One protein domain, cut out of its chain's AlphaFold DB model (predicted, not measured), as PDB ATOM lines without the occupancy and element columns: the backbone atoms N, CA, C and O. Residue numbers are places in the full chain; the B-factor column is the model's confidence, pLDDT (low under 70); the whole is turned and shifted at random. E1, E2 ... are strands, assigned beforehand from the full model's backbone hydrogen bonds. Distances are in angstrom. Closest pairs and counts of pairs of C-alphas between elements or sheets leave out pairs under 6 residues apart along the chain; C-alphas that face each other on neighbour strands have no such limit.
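What this domain is: This is residues 1 to 71 of the 73 residues of the protein "TraK" of Capnocytophaga canimorsus (strain 5) (UniProt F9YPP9). One long, narrow, twisted sheet of four strands makes up the body, with no helix over either face; the loop of residues 45 to 54 lies at one end of its long axis. The 71 printed residues hold no named helix and are all strand in class. E1, E2, E3 and E4 follow in sheet order as a meander, each strand the antiparallel neighbour of the one before. The whole is loose, with a radius of gyration of the C-alphas of 15.6 A, and elongated, spanning 48 by 26 by 18 A.

Where its parts are: E1, residues 2 to 9, begins at C-alpha 2 (-15.957, -34.166, 23.464) and is 21.6 A long. E2, residues 15 to 26, is 34.3 A long, and E3, residues 30 to 44, 42.9 A. E4, residues 55 to 71, measures 39.2 A, bends by 72 degrees at residue 59 and ends at C-alpha 71 (-8.974, -29.357, 8.512).

How they stand to each other: Hairpin E1 and E2 has N 7 and O 18 within hydrogen-bond range, 2.9 A; hairpin E2 and E3 has N 23 and O 34, 2.8 A; hairpin E3 and E4 has N 35 and O 66, 2.8 A. Edge strands E1 and E4 are apart.

The domain as a whole: The C-alphas of Ser 29 and Val 46, the two farthest apart, are 48.1 A apart. The printed part has no cut, no link is long, and no printed residue is under 70 in pLDDT.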
ATOM      1  N   MET A   1     -18.505 -35.620  19.653       80.81
ATOM      2  CA  MET A   1     -18.459 -34.466  20.577       80.81
ATOM      3  C   MET A   1     -17.599 -34.873  21.753       80.81
ATOM      4  O   MET A   1     -17.660 -36.036  22.133       80.81
ATOM      5  N   VAL A   2     -16.789 -33.961  22.273       94.19
ATOM      6  CA  VAL A   2     -15.957 -34.166  23.464       94.19
ATOM      7  C   VAL A   2     -16.345 -33.094  24.473       94.19
ATOM      8  O   VAL A   2     -16.478 -31.936  24.088       94.19
ATOM      9  N   ILE A   3     -16.587 -33.484  25.723       97.00
ATOM     10  CA  ILE A   3     -16.865 -32.552  26.821       97.00
ATOM     11  C   ILE A   3     -15.541 -32.283  27.529       97.00
ATOM     12  O   ILE A   3     -14.889 -33.231  27.962       97.00
ATOM     13  N   ASP A   4     -15.163 -31.012  27.634       96.19
ATOM     14  CA  ASP A   4     -13.922 -30.598  28.288       96.19
ATOM     15  C   ASP A   4     -14.150 -30.408  29.792       96.19
ATOM     16  O   ASP A   4     -13.385 -30.901  30.618       96.19
ATOM     17  N   SER A   5     -15.224 -29.703  30.161       97.88
ATOM     18  CA  SER A   5     -15.586 -29.461  31.560       97.88
ATOM     19  C   SER A   5     -17.068 -29.129  31.726       97.88
ATOM     20  O   SER A   5     -17.750 -28.702  30.789       97.88
ATOM     21  N   ILE A   6     -17.559 -29.328  32.949       97.69
ATOM     22  CA  ILE A   6     -18.886 -28.903  33.387       97.69
ATOM     23  C   ILE A   6     -18.697 -28.125  34.684       97.69
ATOM     24  O   ILE A   6     -18.112 -28.638  35.636       97.69
ATOM     25  N   HIS A   7     -19.166 -26.883  34.708       98.06
ATOM     26  CA  HIS A   7     -19.180 -26.051  35.903       98.06
ATOM     27  C   HIS A   7     -20.588 -26.065  36.481       98.06
ATOM     28  O   HIS A   7     -21.539 -25.748  35.769       98.06
ATOM     29  N   CYS A   8     -20.705 -26.416  37.758       97.06
ATOM     30  CA  CYS A   8     -21.966 -26.431  38.484       97.06
ATOM     31  C   CYS A   8     -21.835 -25.546  39.723       97.06
ATOM     32  O   CYS A   8     -20.997 -25.823  40.581       97.06
ATOM     33  N   ASP A   9     -22.665 -24.511  39.820       97.12
ATOM     34  CA  ASP A   9     -22.829 -23.716  41.035       97.12
ATOM     35  C   ASP A   9     -23.984 -24.303  41.854       97.12
ATOM     36  O   ASP A   9     -25.156 -24.155  41.494       97.12
ATOM     37  N   PHE A  10     -23.633 -25.003  42.935       95.75
ATOM     38  CA  PHE A  10     -24.586 -25.579  43.885       95.75
ATOM     39  C   PHE A  10     -24.829 -24.694  45.116       95.75
ATOM     40  O   PHE A  10     -25.641 -25.058  45.967       95.75
ATOM     41  N   ASP A  11     -24.170 -23.537  45.208       97.31
ATOM     42  CA  ASP A  11     -24.320 -22.609  46.333       97.31
ATOM     43  C   ASP A  11     -25.574 -21.735  46.172       97.31
ATOM     44  O   ASP A  11     -26.146 -21.258  47.156       97.31
ATOM     45  N   HIS A  12     -26.054 -21.569  44.933       95.00
ATOM     46  CA  HIS A  12     -27.204 -20.727  44.608       95.00
ATOM     47  C   HIS A  12     -28.309 -21.514  43.901       95.00
ATOM     48  O   HIS A  12     -28.136 -22.004  42.788       95.00
ATOM     49  N   TYR A  13     -29.487 -21.590  44.524       95.38
ATOM     50  CA  TYR A  13     -30.672 -22.192  43.911       95.38
ATOM     51  C   TYR A  13     -31.452 -21.167  43.059       95.38
ATOM     52  O   TYR A  13     -31.710 -20.063  43.548       95.38
ATOM     53  N   PRO A  14     -31.913 -21.511  41.836       96.25
ATOM     54  CA  PRO A  14     -31.699 -22.775  41.123       96.25
ATOM     55  C   PRO A  14     -30.265 -22.913  40.587       96.25
ATOM     56  O   PRO A  14     -29.691 -21.938  40.102       96.25
ATOM     57  N   TYR A  15     -29.716 -24.130  40.644       98.00
ATOM     58  CA  TYR A  15     -28.288 -24.381  40.426       98.00
ATOM     59  C   TYR A  15     -27.892 -24.125  38.979       98.00
ATOM     60  O   TYR A  15     -28.460 -24.718  38.058       98.00
ATOM     61  N   GLN A  16     -26.922 -23.243  38.766       98.12
ATOM     62  CA  GLN A  16     -26.480 -22.886  37.422       98.12
ATOM     63  C   GLN A  16     -25.453 -23.894  36.929       98.12
ATOM     64  O   GLN A  16     -24.495 -24.215  37.632       98.12
ATOM     65  N   VAL A  17     -25.644 -24.380  35.705       98.38
ATOM     66  CA  VAL A  17     -24.724 -25.326  35.080       98.38
ATOM     67  C   VAL A  17     -24.309 -24.808  33.718       98.38
ATOM     68  O   VAL A  17     -25.159 -24.441  32.907       98.38
ATOM     69  N   GLN A  18     -23.005 -24.821  33.452       98.50
ATOM     70  CA  GLN A  18     -22.435 -24.496  32.151       98.50
ATOM     71  C   GLN A  18     -21.530 -25.633  31.680       98.50
ATOM     72  O   GLN A  18     -20.641 -26.081  32.400       98.50
ATOM     73  N   THR A  19     -21.770 -26.110  30.462       98.50
ATOM     74  CA  THR A  19     -20.971 -27.160  29.825       98.50
ATOM     75  C   THR A  19     -20.099 -26.547  28.744       98.50
ATOM     76  O   THR A  19     -20.593 -25.795  27.906       98.50
ATOM     77  N   PHE A  20     -18.820 -26.913  28.740       98.44
ATOM     78  CA  PHE A  20     -17.853 -26.536  27.715       98.44
ATOM     79  C   PHE A  20     -17.442 -27.779  26.938       98.44
ATOM     80  O   PHE A  20     -16.995 -28.774  27.515       98.44
ATOM     81  N   ALA A  21     -17.621 -27.739  25.625       98.12
ATOM     82  CA  ALA A  21     -17.391 -28.885  24.769       98.12
ATOM     83  C   ALA A  21     -16.871 -28.485  23.388       98.12
ATOM     84  O   ALA A  21     -17.018 -27.352  22.923       98.12
ATOM     85  N   LYS A  22     -16.332 -29.485  22.693       97.56
ATOM     86  CA  LYS A  22     -15.952 -29.424  21.286       97.56
ATOM     87  C   LYS A  22     -16.809 -30.363  20.455       97.56
ATOM     88  O   LYS A  22     -16.937 -31.563  20.733       97.56
ATOM     89  N   GLN A  23     -17.382 -29.831  19.389       97.06
ATOM     90  CA  GLN A  23     -18.111 -30.599  18.393       97.06
ATOM     91  C   GLN A  23     -17.246 -30.784  17.146       97.06
ATOM     92  O   GLN A  23     -16.591 -29.857  16.688       97.06
ATOM     93  N   PHE A  24     -17.275 -31.988  16.579       95.81
ATOM     94  CA  PHE A  24     -16.598 -32.309  15.327       95.81
ATOM     95  C   PHE A  24     -17.652 -32.673  14.289       95.81
ATOM     96  O   PHE A  24     -18.456 -33.580  14.515       95.81
ATOM     97  N   ILE A  25     -17.662 -31.953  13.173       95.69
ATOM     98  CA  ILE A  25     -18.506 -32.246  12.019       95.69
ATOM     99  C   ILE A  25     -17.612 -32.874  10.958       95.69
ATOM    100  O   ILE A  25     -16.842 -32.185  10.295       95.69
ATOM    101  N   THR A  26     -17.718 -34.192  10.808       94.50
ATOM    102  CA  THR A  26     -16.975 -34.940   9.790       94.50
ATOM    103  C   THR A  26     -17.748 -34.941   8.474       94.50
ATOM    104  O   THR A  26     -18.944 -35.258   8.423       94.50
ATOM    105  N   ARG A  27     -17.057 -34.588   7.394       94.38
ATOM    106  CA  ARG A  27     -17.490 -34.739   6.002       94.38
ATOM    107  C   ARG A  27     -16.460 -35.583   5.253       94.38
ATOM    108  O   ARG A  27     -15.465 -36.023   5.826       94.38
ATOM    109  N   GLN A  28     -16.727 -35.853   3.978       94.75
ATOM    110  CA  GLN A  28     -15.835 -36.669   3.157       94.75
ATOM    111  C   GLN A  28     -14.448 -36.027   2.999       94.75
ATOM    112  O   GLN A  28     -13.454 -36.728   3.130       94.75
ATOM    113  N   SER A  29     -14.387 -34.714   2.762       95.06
ATOM    114  CA  SER A  29     -13.145 -33.983   2.473       95.06
ATOM    115  C   SER A  29     -12.561 -33.222   3.662       95.06
ATOM    116  O   SER A  29     -11.409 -32.807   3.605       95.06
ATOM    117  N   ASN A  30     -13.329 -32.992   4.728       95.75
ATOM    118  CA  ASN A  30     -12.873 -32.169   5.842       95.75
ATOM    119  C   ASN A  30     -13.524 -32.526   7.182       95.75
ATOM    120  O   ASN A  30     -14.527 -33.243   7.266       95.75
ATOM    121  N   ILE A  31     -12.911 -32.013   8.244       96.31
ATOM    122  CA  ILE A  31     -13.406 -32.037   9.615       96.31
ATOM    123  C   ILE A  31     -13.466 -30.594  10.107       96.31
ATOM    124  O   ILE A  31     -12.440 -29.917  10.162       96.31
ATOM    125  N   THR A  32     -14.651 -30.140  10.509       97.25
ATOM    126  CA  THR A  32     -14.830 -28.848  11.185       97.25
ATOM    127  C   THR A  32     -14.937 -29.065  12.690       97.25
ATOM    128  O   THR A  32     -15.818 -29.786  13.161       97.25
ATOM    129  N   GLU A  33     -14.038 -28.441  13.446       97.25
ATOM    130  CA  GLU A  33     -14.069 -28.354  14.906       97.25
ATOM    131  C   GLU A  33     -14.830 -27.092  15.319       97.25
ATOM    132  O   GLU A  33     -14.563 -26.005  14.801       97.25
ATOM    133  N   ARG A  34     -15.765 -27.228  16.259       97.88
ATOM    134  CA  ARG A  34     -16.605 -26.147  16.782       97.88
ATOM    135  C   ARG A  34     -16.534 -26.107  18.299       97.88
ATOM    136  O   ARG A  34     -16.536 -27.166  18.927       97.88
ATOM    137  N   SER A  35     -16.533 -24.916  18.882       97.88
ATOM    138  CA  SER A  35     -16.846 -24.733  20.295       97.88
ATOM    139  C   SER A  35     -18.351 -24.869  20.482       97.88
ATOM    140  O   SER A  35     -19.142 -24.354  19.689       97.88
ATOM    141  N   LEU A  36     -18.739 -25.583  21.531       98.31
ATOM    142  CA  LEU A  36     -20.113 -25.714  21.975       98.31
ATOM    143  C   LEU A  36     -20.160 -25.401  23.469       98.31
ATOM    144  O   LEU A  36     -19.639 -26.166  24.282       98.31
ATOM    145  N   ILE A  37     -20.780 -24.278  23.819       98.44
ATOM    146  CA  ILE A  37     -21.036 -23.891  25.207       98.44
ATOM    147  C   ILE A  37     -22.542 -23.880  25.412       98.44
ATOM    148  O   ILE A  37     -23.272 -23.204  24.684       98.44
ATOM    149  N   THR A  38     -23.008 -24.624  26.407       98.50
ATOM    150  CA  THR A  38     -24.422 -24.664  26.785       98.50
ATOM    151  C   THR A  38     -24.581 -24.305  28.247       98.50
ATOM    152  O   THR A  38     -23.670 -24.518  29.047       98.50
ATOM    153  N   ALA A  39     -25.740 -23.764  28.599       98.50
ATOM    154  CA  ALA A  39     -26.103 -23.522  29.984       98.50
ATOM    155  C   ALA A  39     -27.517 -24.000  30.275       98.50
ATOM    156  O   ALA A  39     -28.366 -24.062  29.384       98.50
ATOM    157  N   CYS A  40     -27.761 -24.330  31.533       98.44
ATOM    158  CA  CYS A  40     -29.080 -24.644  32.052       98.44
ATOM    159  C   CYS A  40     -29.151 -24.344  33.550       98.44
ATOM    160  O   CYS A  40     -28.159 -23.980  34.191       98.44
ATOM    161  N   ARG A  41     -30.349 -24.504  34.106       98.25
ATOM    162  CA  ARG A  41     -30.598 -24.484  35.546       98.25
ATOM    163  C   ARG A  41     -31.066 -25.862  35.990       98.25
ATOM    164  O   ARG A  41     -31.925 -26.449  35.336       98.25
ATOM    165  N   LEU A  42     -30.527 -26.373  37.090       98.00
ATOM    166  CA  LEU A  42     -31.047 -27.568  37.744       98.00
ATOM    167  C   LEU A  42     -31.976 -27.155  38.884       98.00
ATOM    168  O   LEU A  42     -31.581 -26.426  39.796       98.00
ATOM    169  N   VAL A  43     -33.210 -27.649  38.834       97.75
ATOM    170  CA  VAL A  43     -34.200 -27.505  39.908       97.75
ATOM    171  C   VAL A  43     -34.434 -28.857  40.564       97.75
ATOM    172  O   VAL A  43     -34.388 -29.892  39.897       97.75
ATOM    173  N   ASN A  44     -34.670 -28.867  41.874       96.94
ATOM    174  CA  ASN A  44     -34.913 -30.113  42.597       96.94
ATOM    175  C   ASN A  44     -36.205 -30.770  42.094       96.94
ATOM    176  O   ASN A  44     -37.208 -30.105  41.842       96.94
ATOM    177  N   SER A  45     -36.186 -32.092  41.984       96.62
ATOM    178  CA  SER A  45     -37.326 -32.911  41.591       96.62
ATOM    179  C   SER A  45     -37.375 -34.183  42.428       96.62
ATOM    180  O   SER A  45     -36.387 -34.589  43.045       96.62
ATOM    181  N   VAL A  46     -38.542 -34.822  42.468       95.88
ATOM    182  CA  VAL A  46     -38.727 -36.070  43.208       95.88
ATOM    183  C   VAL A  46     -37.862 -37.155  42.572       95.88
ATOM    184  O   VAL A  46     -37.966 -37.430  41.373       95.88
ATOM    185  N   ARG A  47     -37.007 -37.785  43.386       95.81
ATOM    186  CA  ARG A  47     -36.228 -38.943  42.947       95.81
ATOM    187  C   ARG A  47     -37.163 -40.099  42.624       95.81
ATOM    188  O   ARG A  47     -38.061 -40.414  43.398       95.81
ATOM    189  N   SER A  48     -36.931 -40.731  41.489       95.44
ATOM    190  CA  SER A  48     -37.650 -41.929  41.056       95.44
ATOM    191  C   SER A  48     -36.707 -42.829  40.275       95.44
ATOM    192  O   SER A  48     -35.610 -42.399  39.918       95.44
ATOM    193  N   ASP A  49     -37.148 -44.037  39.938       96.25
ATOM    194  CA  ASP A  49     -36.377 -44.943  39.079       96.25
ATOM    195  C   ASP A  49     -36.019 -44.293  37.728       96.25
ATOM    196  O   ASP A  49     -34.953 -44.545  37.174       96.25
ATOM    197  N   ASN A  50     -36.871 -43.381  37.239       93.94
ATOM    198  CA  ASN A  50     -36.670 -42.639  35.991       93.94
ATOM    199  C   ASN A  50     -35.913 -41.304  36.171       93.94
ATOM    200  O   ASN A  50     -35.517 -40.687  35.182       93.94
ATOM    201  N   ASN A  51     -35.727 -40.831  37.407       95.00
ATOM    202  CA  ASN A  51     -34.969 -39.619  37.747       95.00
ATOM    203  C   ASN A  51     -34.196 -39.823  39.064       95.00
ATOM    204  O   ASN A  51     -34.503 -39.170  40.068       95.00
ATOM    205  N   PRO A  52     -33.225 -40.750  39.120       96.12
ATOM    206  CA  PRO A  52     -32.505 -41.060  40.357       96.12
ATOM    207  C   PRO A  52     -31.700 -39.866  40.892       96.12
ATOM    208  O   PRO A  52     -31.490 -39.741  42.101       96.12
ATOM    209  N   GLN A  53     -31.283 -38.964  40.000       93.69
ATOM    210  CA  GLN A  53     -30.564 -37.735  40.319       93.69
ATOM    211  C   GLN A  53     -31.438 -36.709  41.055       93.69
ATOM    212  O   GLN A  53     -30.917 -35.950  41.867       93.69
ATOM    213  N   GLY A  54     -32.757 -36.716  40.832       96.56
ATOM    214  CA  GLY A  54     -33.687 -35.802  41.500       96.56
ATOM    215  C   GLY A  54     -33.552 -34.353  41.039       96.56
ATOM    216  O   GLY A  54     -33.739 -33.439  41.836       96.56
ATOM    217  N   PHE A  55     -33.229 -34.139  39.763       96.94
ATOM    218  CA  PHE A  55     -33.164 -32.808  39.162       96.94
ATOM    219  C   PHE A  55     -33.999 -32.746  37.887       96.94
ATOM    220  O   PHE A  55     -34.080 -33.726  37.145       96.94
ATOM    221  N   ILE A  56     -34.601 -31.590  37.623       97.31
ATOM    222  CA  ILE A  56     -35.101 -31.213  36.300       97.31
ATOM    223  C   ILE A  56     -34.134 -30.179  35.733       97.31
ATOM    224  O   ILE A  56     -33.712 -29.258  36.429       97.31
ATOM    225  N   MET A  57     -33.781 -30.351  34.463       97.12
ATOM    226  CA  MET A  57     -33.032 -29.358  33.713       97.12
ATOM    227  C   MET A  57     -34.013 -28.375  33.080       97.12
ATOM    228  O   MET A  57     -34.827 -28.756  32.242       97.12
ATOM    229  N   GLU A  58     -33.912 -27.110  33.458       97.75
ATOM    230  CA  GLU A  58     -34.707 -26.023  32.902       97.75
ATOM    231  C   GLU A  58     -33.828 -25.047  32.125       97.75
ATOM    232  O   GLU A  58     -32.622 -24.934  32.356       97.75
ATOM    233  N   GLN A  59     -34.458 -24.315  31.202       97.38
ATOM    234  CA  GLN A  59     -33.818 -23.234  30.442       97.38
ATOM    235  C   GLN A  59     -32.516 -23.660  29.749       97.38
ATOM    236  O   GLN A  59     -31.548 -22.905  29.707       97.38
ATOM    237  N   PHE A  60     -32.490 -24.880  29.205       98.06
ATOM    238  CA  PHE A  60     -31.352 -25.349  28.430       98.06
ATOM    239  C   PHE A  60     -31.174 -24.485  27.179       98.06
ATOM    240  O   PHE A  60     -32.060 -24.418  26.326       98.06
ATOM    241  N   THR A  61     -30.025 -23.824  27.079       98.19
ATOM    242  CA  THR A  61     -29.708 -22.901  25.993       98.19
ATOM    243  C   THR A  61     -28.300 -23.128  25.461       98.19
ATOM    244  O   THR A  61     -27.389 -23.531  26.188       98.19
ATOM    245  N   VAL A  62     -28.119 -22.845  24.175       98.12
ATOM    246  CA  VAL A  62     -26.811 -22.827  23.520       98.12
ATOM    247  C   VAL A  62     -26.285 -21.398  23.582       98.12
ATOM    248  O   VAL A  62     -26.835 -20.510  22.938       98.12
ATOM    249  N   ILE A  63     -25.227 -21.183  24.364       98.12
ATOM    250  CA  ILE A  63     -24.553 -19.883  24.488       98.12
ATOM    251  C   ILE A  63     -23.599 -19.679  23.313       98.12
ATOM    252  O   ILE A  63     -23.543 -18.599  22.732       98.12
ATOM    253  N   GLU A  64     -22.859 -20.725  22.941       98.12
ATOM    254  CA  GLU A  64     -21.894 -20.672  21.850       98.12
ATOM    255  C   GLU A  64     -21.990 -21.933  20.999       98.12
ATOM    256  O   GLU A  64     -22.037 -23.045  21.518       98.12
ATOM    257  N   ASN A  65     -22.004 -21.751  19.682       97.44
ATOM    258  CA  ASN A  65     -21.862 -22.822  18.705       97.44
ATOM    259  C   ASN A  65     -21.088 -22.289  17.498       97.44
ATOM    260  O   ASN A  65     -21.679 -21.920  16.477       97.44
ATOM    261  N   LYS A  66     -19.768 -22.198  17.641       97.88
ATOM    262  CA  LYS A  66     -18.906 -21.440  16.734       97.88
ATOM    263  C   LYS A  66     -17.837 -22.330  16.115       97.88
ATOM    264  O   LYS A  66     -17.204 -23.117  16.805       97.88
ATOM    265  N   ASP A  67     -17.609 -22.178  14.813       97.69
ATOM    266  CA  ASP A  67     -16.512 -22.858  14.123       97.69
ATOM    267  C   ASP A  67     -15.158 -22.333  14.635       97.69
ATOM    268  O   ASP A  67     -14.905 -21.127  14.638       97.69
ATOM    269  N   LEU A  68     -14.292 -23.246  15.077       96.31
ATOM    270  CA  LEU A  68     -12.931 -22.951  15.535       96.31
ATOM    271  C   LEU A  68     -11.917 -23.147  14.412       96.31
ATOM    272  O   LEU A  68     -11.030 -22.316  14.231       96.31
ATOM    273  N   ARG A  69     -12.032 -24.253  13.666       96.12
ATOM    274  CA  ARG A  69     -11.184 -24.549  12.502       96.12
ATOM    275  C   ARG A  69     -11.785 -25.637  11.623       96.12
ATOM    276  O   ARG A  69     -12.530 -26.487  12.103       96.12
ATOM    277  N   THR A  70     -11.363 -25.657  10.364       95.44
ATOM    278  CA  THR A  70     -11.636 -26.744   9.421       95.44
ATOM    279  C   THR A  70     -10.311 -27.305   8.921       95.44
ATOM    280  O   THR A  70      -9.428 -26.541   8.540       95.44
ATOM    281  N   VAL A  71     -10.170 -28.628   8.954       94.56
ATOM    282  CA  VAL A  71      -8.974 -29.357   8.512       94.56
ATOM    283  C   VAL A  71      -9.381 -30.316   7.398       94.56
ATOM    284  O   VAL A  71     -10.371 -31.032   7.549       94.56
TER     285      VAL A  71